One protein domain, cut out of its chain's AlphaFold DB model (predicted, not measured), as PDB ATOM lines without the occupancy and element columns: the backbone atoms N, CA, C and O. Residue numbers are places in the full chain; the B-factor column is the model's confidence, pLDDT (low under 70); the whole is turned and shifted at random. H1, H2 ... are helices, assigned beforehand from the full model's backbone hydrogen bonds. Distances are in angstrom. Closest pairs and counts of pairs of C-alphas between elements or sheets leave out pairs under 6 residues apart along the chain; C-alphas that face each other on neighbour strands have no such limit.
ATOM      1  N   THR A  95     168.537 168.099 165.240       73.06
ATOM      2  CA  THR A  95     167.168 167.618 165.464       73.06
ATOM      3  C   THR A  95     166.373 167.439 164.168       73.06
ATOM      4  O   THR A  95     165.577 166.503 164.060       73.06
ATOM      5  N   LEU A  96     166.608 168.289 163.165       75.06
ATOM      6  CA  LEU A  96     166.035 168.178 161.822       75.06
ATOM      7  C   LEU A  96     166.846 167.246 160.924       75.06
ATOM      8  O   LEU A  96     166.267 166.528 160.108       75.06
ATOM      9  N   ALA A  97     168.170 167.221 161.083       74.50
ATOM     10  CA  ALA A  97     169.052 166.357 160.303       74.50
ATOM     11  C   ALA A  97     168.717 164.862 160.486       74.50
ATOM     12  O   ALA A  97     168.831 164.078 159.543       74.50
ATOM     13  N   ALA A  98     168.236 164.468 161.670       74.19
ATOM     14  CA  ALA A  98     167.801 163.101 161.965       74.19
ATOM     15  C   ALA A  98     166.411 162.733 161.393       74.19
ATOM     16  O   ALA A  98     166.043 161.553 161.354       74.19
ATOM     17  N   ALA A  99     165.617 163.710 160.942       79.25
ATOM     18  CA  ALA A  99     164.235 163.497 160.524       79.25
ATOM     19  C   ALA A  99     164.138 163.002 159.068       79.25
ATOM     20  O   ALA A  99     164.217 163.761 158.104       79.25
ATOM     21  N   LYS A 100     163.914 161.694 158.892       78.31
ATOM     22  CA  LYS A 100     163.839 161.065 157.558       78.31
ATOM     23  C   LYS A 100     162.495 161.285 156.845       78.31
ATOM     24  O   LYS A 100     162.471 161.446 155.626       78.31
ATOM     25  N   ASN A 101     161.394 161.371 157.593       84.94
ATOM     26  CA  ASN A 101     160.027 161.443 157.056       84.94
ATOM     27  C   ASN A 101     159.338 162.763 157.426       84.94
ATOM     28  O   ASN A 101     159.712 163.395 158.410       84.94
ATOM     29  N   VAL A 102     158.293 163.151 156.685       80.75
ATOM     30  CA  VAL A 102     157.555 164.414 156.913       80.75
ATOM     31  C   VAL A 102     156.971 164.493 158.327       80.75
ATOM     32  O   VAL A 102     157.116 165.512 158.986       80.75
ATOM     33  N   THR A 103     156.425 163.395 158.849       82.12
ATOM     34  CA  THR A 103     155.898 163.333 160.225       82.12
ATOM     35  C   THR A 103     156.979 163.544 161.290       82.12
ATOM     36  O   THR A 103     156.736 164.176 162.315       82.12
ATOM     37  N   ALA A 104     158.198 163.053 161.047       83.19
ATOM     38  CA  ALA A 104     159.339 163.296 161.929       83.19
ATOM     39  C   ALA A 104     159.822 164.751 161.831       83.19
ATOM     40  O   ALA A 104     160.218 165.326 162.840       83.19
ATOM     41  N   VAL A 105     159.743 165.352 160.640       84.25
ATOM     42  CA  VAL A 105     160.054 166.770 160.418       84.25
ATOM     43  C   VAL A 105     159.059 167.652 161.166       84.25
ATOM     44  O   VAL A 105     159.489 168.526 161.902       84.25
ATOM     45  N   GLU A 106     157.755 167.384 161.085       84.81
ATOM     46  CA  GLU A 106     156.732 168.111 161.855       84.81
ATOM     47  C   GLU A 106     156.988 168.053 163.368       84.81
ATOM     48  O   GLU A 106     156.897 169.065 164.065       84.81
ATOM     49  N   ALA A 107     157.345 166.875 163.890       84.88
ATOM     50  CA  ALA A 107     157.660 166.709 165.306       84.88
ATOM     51  C   ALA A 107     158.958 167.429 165.713       84.88
ATOM     52  O   ALA A 107     159.018 168.000 166.802       84.88
ATOM     53  N   ALA A 108     159.981 167.407 164.853       85.06
ATOM     54  CA  ALA A 108     161.250 168.091 165.083       85.06
ATOM     55  C   ALA A 108     161.074 169.614 165.059       85.06
ATOM     56  O   ALA A 108     161.490 170.286 165.995       85.06
ATOM     57  N   VAL A 109     160.368 170.139 164.054       89.00
ATOM     58  CA  VAL A 109     160.075 171.567 163.850       89.00
ATOM     59  C   VAL A 109     159.404 172.195 165.071       89.00
ATOM     60  O   VAL A 109     159.792 173.274 165.509       89.00
ATOM     61  N   ARG A 110     158.471 171.485 165.715       87.06
ATOM     62  CA  ARG A 110     157.817 171.967 166.945       87.06
ATOM     63  C   ARG A 110     158.764 172.139 168.135       87.06
ATOM     64  O   ARG A 110     158.429 172.880 169.053       87.06
ATOM     65  N   ARG A 111     159.907 171.448 168.147       87.44
ATOM     66  CA  ARG A 111     160.896 171.482 169.237       87.44
ATOM     67  C   ARG A 111     162.009 172.504 169.009       87.44
ATOM     68  O   ARG A 111     162.782 172.730 169.930       87.44
ATOM     69  N   LEU A 112     162.083 173.092 167.817       87.75
ATOM     70  CA  LEU A 112     163.107 174.071 167.468       87.75
ATOM     71  C   LEU A 112     162.852 175.423 168.130       87.75
ATOM     72  O   LEU A 112     161.698 175.829 168.337       87.75
ATOM     73  N   SER A 113     163.939 176.139 168.404       88.12
ATOM     74  CA  SER A 113     163.900 177.573 168.681       88.12
ATOM     75  C   SER A 113     163.489 178.349 167.422       88.12
ATOM     76  O   SER A 113     163.480 177.812 166.313       88.12
ATOM     77  N   ASP A 114     163.116 179.621 167.564       82.62
ATOM     78  CA  ASP A 114     162.745 180.408 166.384       82.62
ATOM     79  C   ASP A 114     163.950 180.676 165.480       82.62
ATOM     80  O   ASP A 114     163.819 180.600 164.264       82.62
ATOM     81  N   GLU A 115     165.129 180.910 166.055       82.06
ATOM     82  CA  GLU A 115     166.380 181.073 165.303       82.06
ATOM     83  C   GLU A 115     166.712 179.814 164.487       82.06
ATOM     84  O   GLU A 115     167.065 179.899 163.307       82.06
ATOM     85  N   GLU A 116     166.515 178.632 165.075       83.56
ATOM     86  CA  GLU A 116     166.690 177.351 164.387       83.56
ATOM     87  C   GLU A 116     165.642 177.131 163.288       83.56
ATOM     88  O   GLU A 116     165.956 176.539 162.254       83.56
ATOM     89  N   LEU A 117     164.406 177.615 163.474       83.25
ATOM     90  CA  LEU A 117     163.359 177.555 162.450       83.25
ATOM     91  C   LEU A 117     163.700 178.414 161.234       83.25
ATOM     92  O   LEU A 117     163.559 177.937 160.107       83.25
ATOM     93  N   TYR A 118     164.157 179.649 161.446       84.69
ATOM     94  CA  TYR A 118     164.579 180.530 160.355       84.69
ATOM     95  C   TYR A 118     165.798 179.964 159.624       84.69
ATOM     96  O   TYR A 118     165.769 179.840 158.402       84.69
ATOM     97  N   THR A 119     166.794 179.475 160.367       83.50
ATOM     98  CA  THR A 119     167.961 178.790 159.788       83.50
ATOM     99  C   THR A 119     167.543 177.577 158.949       83.50
ATOM    100  O   THR A 119     167.998 177.396 157.821       83.50
ATOM    101  N   ALA A 120     166.630 176.743 159.455       80.19
ATOM    102  CA  ALA A 120     166.118 175.598 158.710       80.19
ATOM    103  C   ALA A 120     165.343 176.009 157.449       80.19
ATOM    104  O   ALA A 120     165.448 175.336 156.420       80.19
ATOM    105  N   ALA A 121     164.566 177.094 157.515       82.06
ATOM    106  CA  ALA A 121     163.834 177.621 156.371       82.06
ATOM    107  C   ALA A 121     164.792 178.064 155.257       82.06
ATOM    108  O   ALA A 121     164.580 177.682 154.105       82.06
ATOM    109  N   ASP A 122     165.867 178.773 155.604       80.31
ATOM    110  CA  ASP A 122     166.880 179.229 154.650       80.31
ATOM    111  C   ASP A 122     167.582 178.045 153.975       80.31
ATOM    112  O   ASP A 122     167.628 177.959 152.746       80.31
ATOM    113  N   VAL A 123     168.012 177.046 154.753       81.69
ATOM    114  CA  VAL A 123     168.669 175.845 154.209       81.69
ATOM    115  C   VAL A 123     167.743 175.056 153.278       81.69
ATOM    116  O   VAL A 123     168.159 174.599 152.209       81.69
ATOM    117  N   TYR A 124     166.471 174.877 153.643       80.12
ATOM    118  CA  TYR A 124     165.524 174.193 152.764       80.12
ATOM    119  C   TYR A 124     165.167 175.024 151.525       80.12
ATOM    120  O   TYR A 124     164.974 174.443 150.454       80.12
ATOM    121  N   ALA A 125     165.107 176.352 151.630       74.62
ATOM    122  CA  ALA A 125     164.892 177.238 150.491       74.62
ATOM    123  C   ALA A 125     166.047 177.145 149.485       74.62
ATOM    124  O   ALA A 125     165.797 176.975 148.289       74.62
ATOM    125  N   GLU A 126     167.296 177.144 149.959       74.94
ATOM    126  CA  GLU A 126     168.475 176.946 149.112       74.94
ATOM    127  C   GLU A 126     168.455 175.581 148.418       74.94
ATOM    128  O   GLU A 126     168.653 175.493 147.204       74.94
ATOM    129  N   ARG A 127     168.130 174.507 149.144       78.38
ATOM    130  CA  ARG A 127     168.012 173.161 148.558       78.38
ATOM    131  C   ARG A 127     166.920 173.083 147.494       78.38
ATOM    132  O   ARG A 127     167.109 172.443 146.461       78.38
ATOM    133  N   VAL A 128     165.786 173.752 147.704       73.25
ATOM    134  CA  VAL A 128     164.722 173.853 146.693       73.25
ATOM    135  C   VAL A 128     165.191 174.646 145.472       73.25
ATOM    136  O   VAL A 128     164.903 174.230 144.349       73.25
ATOM    137  N   ALA A 129     165.924 175.746 145.665       69.62
ATOM    138  CA  ALA A 129     166.498 176.538 144.576       69.62
ATOM    139  C   ALA A 129     167.530 175.735 143.760       69.62
ATOM    140  O   ALA A 129     167.599 175.877 142.542       69.62
ATOM    141  N   GLN A 130     168.250 174.818 144.410       77.12
ATOM    142  CA  GLN A 130     169.135 173.834 143.773       77.12
ATOM    143  C   GLN A 130     168.381 172.662 143.106       77.12
ATOM    144  O   GLN A 130     169.004 171.736 142.593       77.12
ATOM    145  N   GLY A 131     167.042 172.665 143.112       77.25
ATOM    146  CA  GLY A 131     166.214 171.639 142.472       77.25
ATOM    147  C   GLY A 131     165.978 170.376 143.308       77.25
ATOM    148  O   GLY A 131     165.425 169.400 142.795       77.25
ATOM    149  N   GLN A 132     166.350 170.366 144.592       77.69
ATOM    150  CA  GLN A 132     166.115 169.223 145.476       77.69
ATOM    151  C   GLN A 132     164.632 169.106 145.872       77.69
ATOM    152  O   GLN A 132     163.886 170.090 145.948       77.69
ATOM    153  N   ARG A 133     164.178 167.879 146.164       82.38
ATOM    154  CA  ARG A 133     162.782 167.563 146.532       82.38
ATOM    155  C   ARG A 133     162.460 167.905 147.994       82.38
ATOM    156  O   ARG A 133     161.929 167.083 148.731       82.38
ATOM    157  N   GLU A 134     162.743 169.136 148.401       86.06
ATOM    158  CA  GLU A 134     162.607 169.603 149.790       86.06
ATOM    159  C   GLU A 134     161.408 170.557 149.994       86.06
ATOM    160  O   GLU A 134     161.139 171.002 151.108       86.06
ATOM    161  N   LYS A 135     160.614 170.827 148.941       80.62
ATOM    162  CA  LYS A 135     159.471 171.771 148.969       80.62
ATOM    163  C   LYS A 135     158.455 171.482 150.078       80.62
ATOM    164  O   LYS A 135     157.927 172.410 150.684       80.62
ATOM    165  N   THR A 136     158.165 170.208 150.334       82.06
ATOM    166  CA  THR A 136     157.204 169.804 151.372       82.06
ATOM    167  C   THR A 136     157.744 170.081 152.771       82.06
ATOM    168  O   THR A 136     157.004 170.547 153.626       82.06
ATOM    169  N   ARG A 137     159.041 169.851 153.001       84.50
ATOM    170  CA  ARG A 137     159.683 170.095 154.299       84.50
ATOM    171  C   ARG A 137     159.834 171.588 154.570       84.50
ATOM    172  O   ARG A 137     159.487 172.031 155.658       84.50
ATOM    173  N   LEU A 138     160.205 172.368 153.551       86.44
ATOM    174  CA  LEU A 138     160.189 173.831 153.617       86.44
ATOM    175  C   LEU A 138     158.808 174.367 154.018       86.44
ATOM    176  O   LEU A 138     158.707 175.241 154.873       86.44
ATOM    177  N   ARG A 139     157.735 173.820 153.429       87.44
ATOM    178  CA  ARG A 139     156.363 174.224 153.761       87.44
ATOM    179  C   ARG A 139     156.053 174.017 155.244       87.44
ATOM    180  O   ARG A 139     155.552 174.943 155.865       87.44
ATOM    181  N   VAL A 140     156.389 172.850 155.796       87.69
ATOM    182  CA  VAL A 140     156.163 172.533 157.218       87.69
ATOM    183  C   VAL A 140     156.880 173.535 158.130       87.69
ATOM    184  O   VAL A 140     156.278 174.044 159.071       87.69
ATOM    185  N   VAL A 141     158.141 173.864 157.828       86.00
ATOM    186  CA  VAL A 141     158.919 174.838 158.612       86.00
ATOM    187  C   VAL A 141     158.279 176.232 158.553       86.00
ATOM    188  O   VAL A 141     158.056 176.856 159.589       86.00
ATOM    189  N   LEU A 142     157.922 176.711 157.356       85.19
ATOM    190  CA  LEU A 142     157.303 178.031 157.174       85.19
ATOM    191  C   LEU A 142     155.913 178.135 157.818       85.19
ATOM    192  O   LEU A 142     155.523 179.205 158.288       85.19
ATOM    193  N   GLU A 143     155.143 177.048 157.827       89.62
ATOM    194  CA  GLU A 143     153.844 177.000 158.498       89.62
ATOM    195  C   GLU A 143     153.984 177.114 160.020       89.62
ATOM    196  O   GLU A 143     153.220 177.864 160.632       89.62
ATOM    197  N   GLU A 144     154.983 176.463 160.623       89.06
ATOM    198  CA  GLU A 144     155.263 176.604 162.058       89.06
ATOM    199  C   GLU A 144     155.694 178.033 162.415       89.06
ATOM    200  O   GLU A 144     155.192 178.592 163.391       89.06
ATOM    201  N   ILE A 145     156.554 178.662 161.602       86.06
ATOM    202  CA  ILE A 145     156.952 180.066 161.800       86.06
ATOM    203  C   ILE A 145     155.709 180.965 161.826       86.06
ATOM    204  O   ILE A 145     155.469 181.672 162.807       86.06
ATOM    205  N   ARG A 146     154.847 180.864 160.805       87.94
ATOM    206  CA  ARG A 146     153.598 181.642 160.730       87.94
ATOM    207  C   ARG A 146     152.670 181.375 161.911       87.94
ATOM    208  O   ARG A 146     151.987 182.284 162.379       87.94
TER     209      ARG A 146
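This is residues 95 to 146 of the 157 residues of an uncharacterized protein of Ethanoligenens harbinense (UniProt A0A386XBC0). Look for a small helical hairpin, H2 and H3 side by side and running opposite ways, with the shorter H1 packed on H3. The three helix centres make a triangle, and H1 is nearer to H3 than to H2. The printed part has 52 residues with three named helices, in the order H1, H2, H3, and no named strand; its class is all helix. The whole is compact, with a radius of gyration of the C-alphas of 9.9 A, and its outline is rounded, with spans of 27 by 21 by 17 A.

Start at Thr 95 and read past residues 95 to 101 to reach H1, residues 102 to 109. A tight link of 4 residues leads from there to H2, residues 114 to 129. Compare these two helices: they are close but not clearly touching, and their closest C-alphas, those of Val 109 and Leu 117, are 7.0 A apart. Their lines stand at a steep tilt of 39 degrees, and they run opposite ways. Go on through the tight link of 5 residues to H3, residues 135 to 146. H2 and H3 form a helical hairpin and touch, with 14 pairs of C-alphas within 8 A; the closest C-alphas, those of Tyr 124 and Leu 138, are 5.4 A apart. Their lines stand at a shallow tilt of 29 degrees, and they run opposite ways. Now set H3 beside H1: they touch, and their closest C-alphas, those of Val 109 and Val 141, are 6.3 A apart. These two run the same way at a tilt of 35.0 degrees, only just steep. In H1, H2 and H3, every O i to N i+4 pair is within hydrogen-bond range.

Find C-alpha 102 at (157.555, 164.414, 156.913); from there H1 runs to Val 109, 10.3 A from first to last C-alpha. Next find C-alpha 114 at (162.745, 180.408, 166.384), where H2 begins; this longest helix of 16 residues runs 22.5 A to Ala 129. H3 begins at Lys 135 and runs 16.4 A to Arg 146, whose C-alpha is at (153.598, 181.642, 160.730).

The two C-alphas farthest apart are those of Arg 111 and Gly 131, at 27.3 A. From the first printed C-alpha, Thr 95, to the last, Arg 146, the distance is 20.1 A. The printed part has no cut, and both links between the helices are tight. Read the B-factor column for the model's confidence: the mean pLDDT of the printed part is 82.1, and one residue, Ala 129, is under 70.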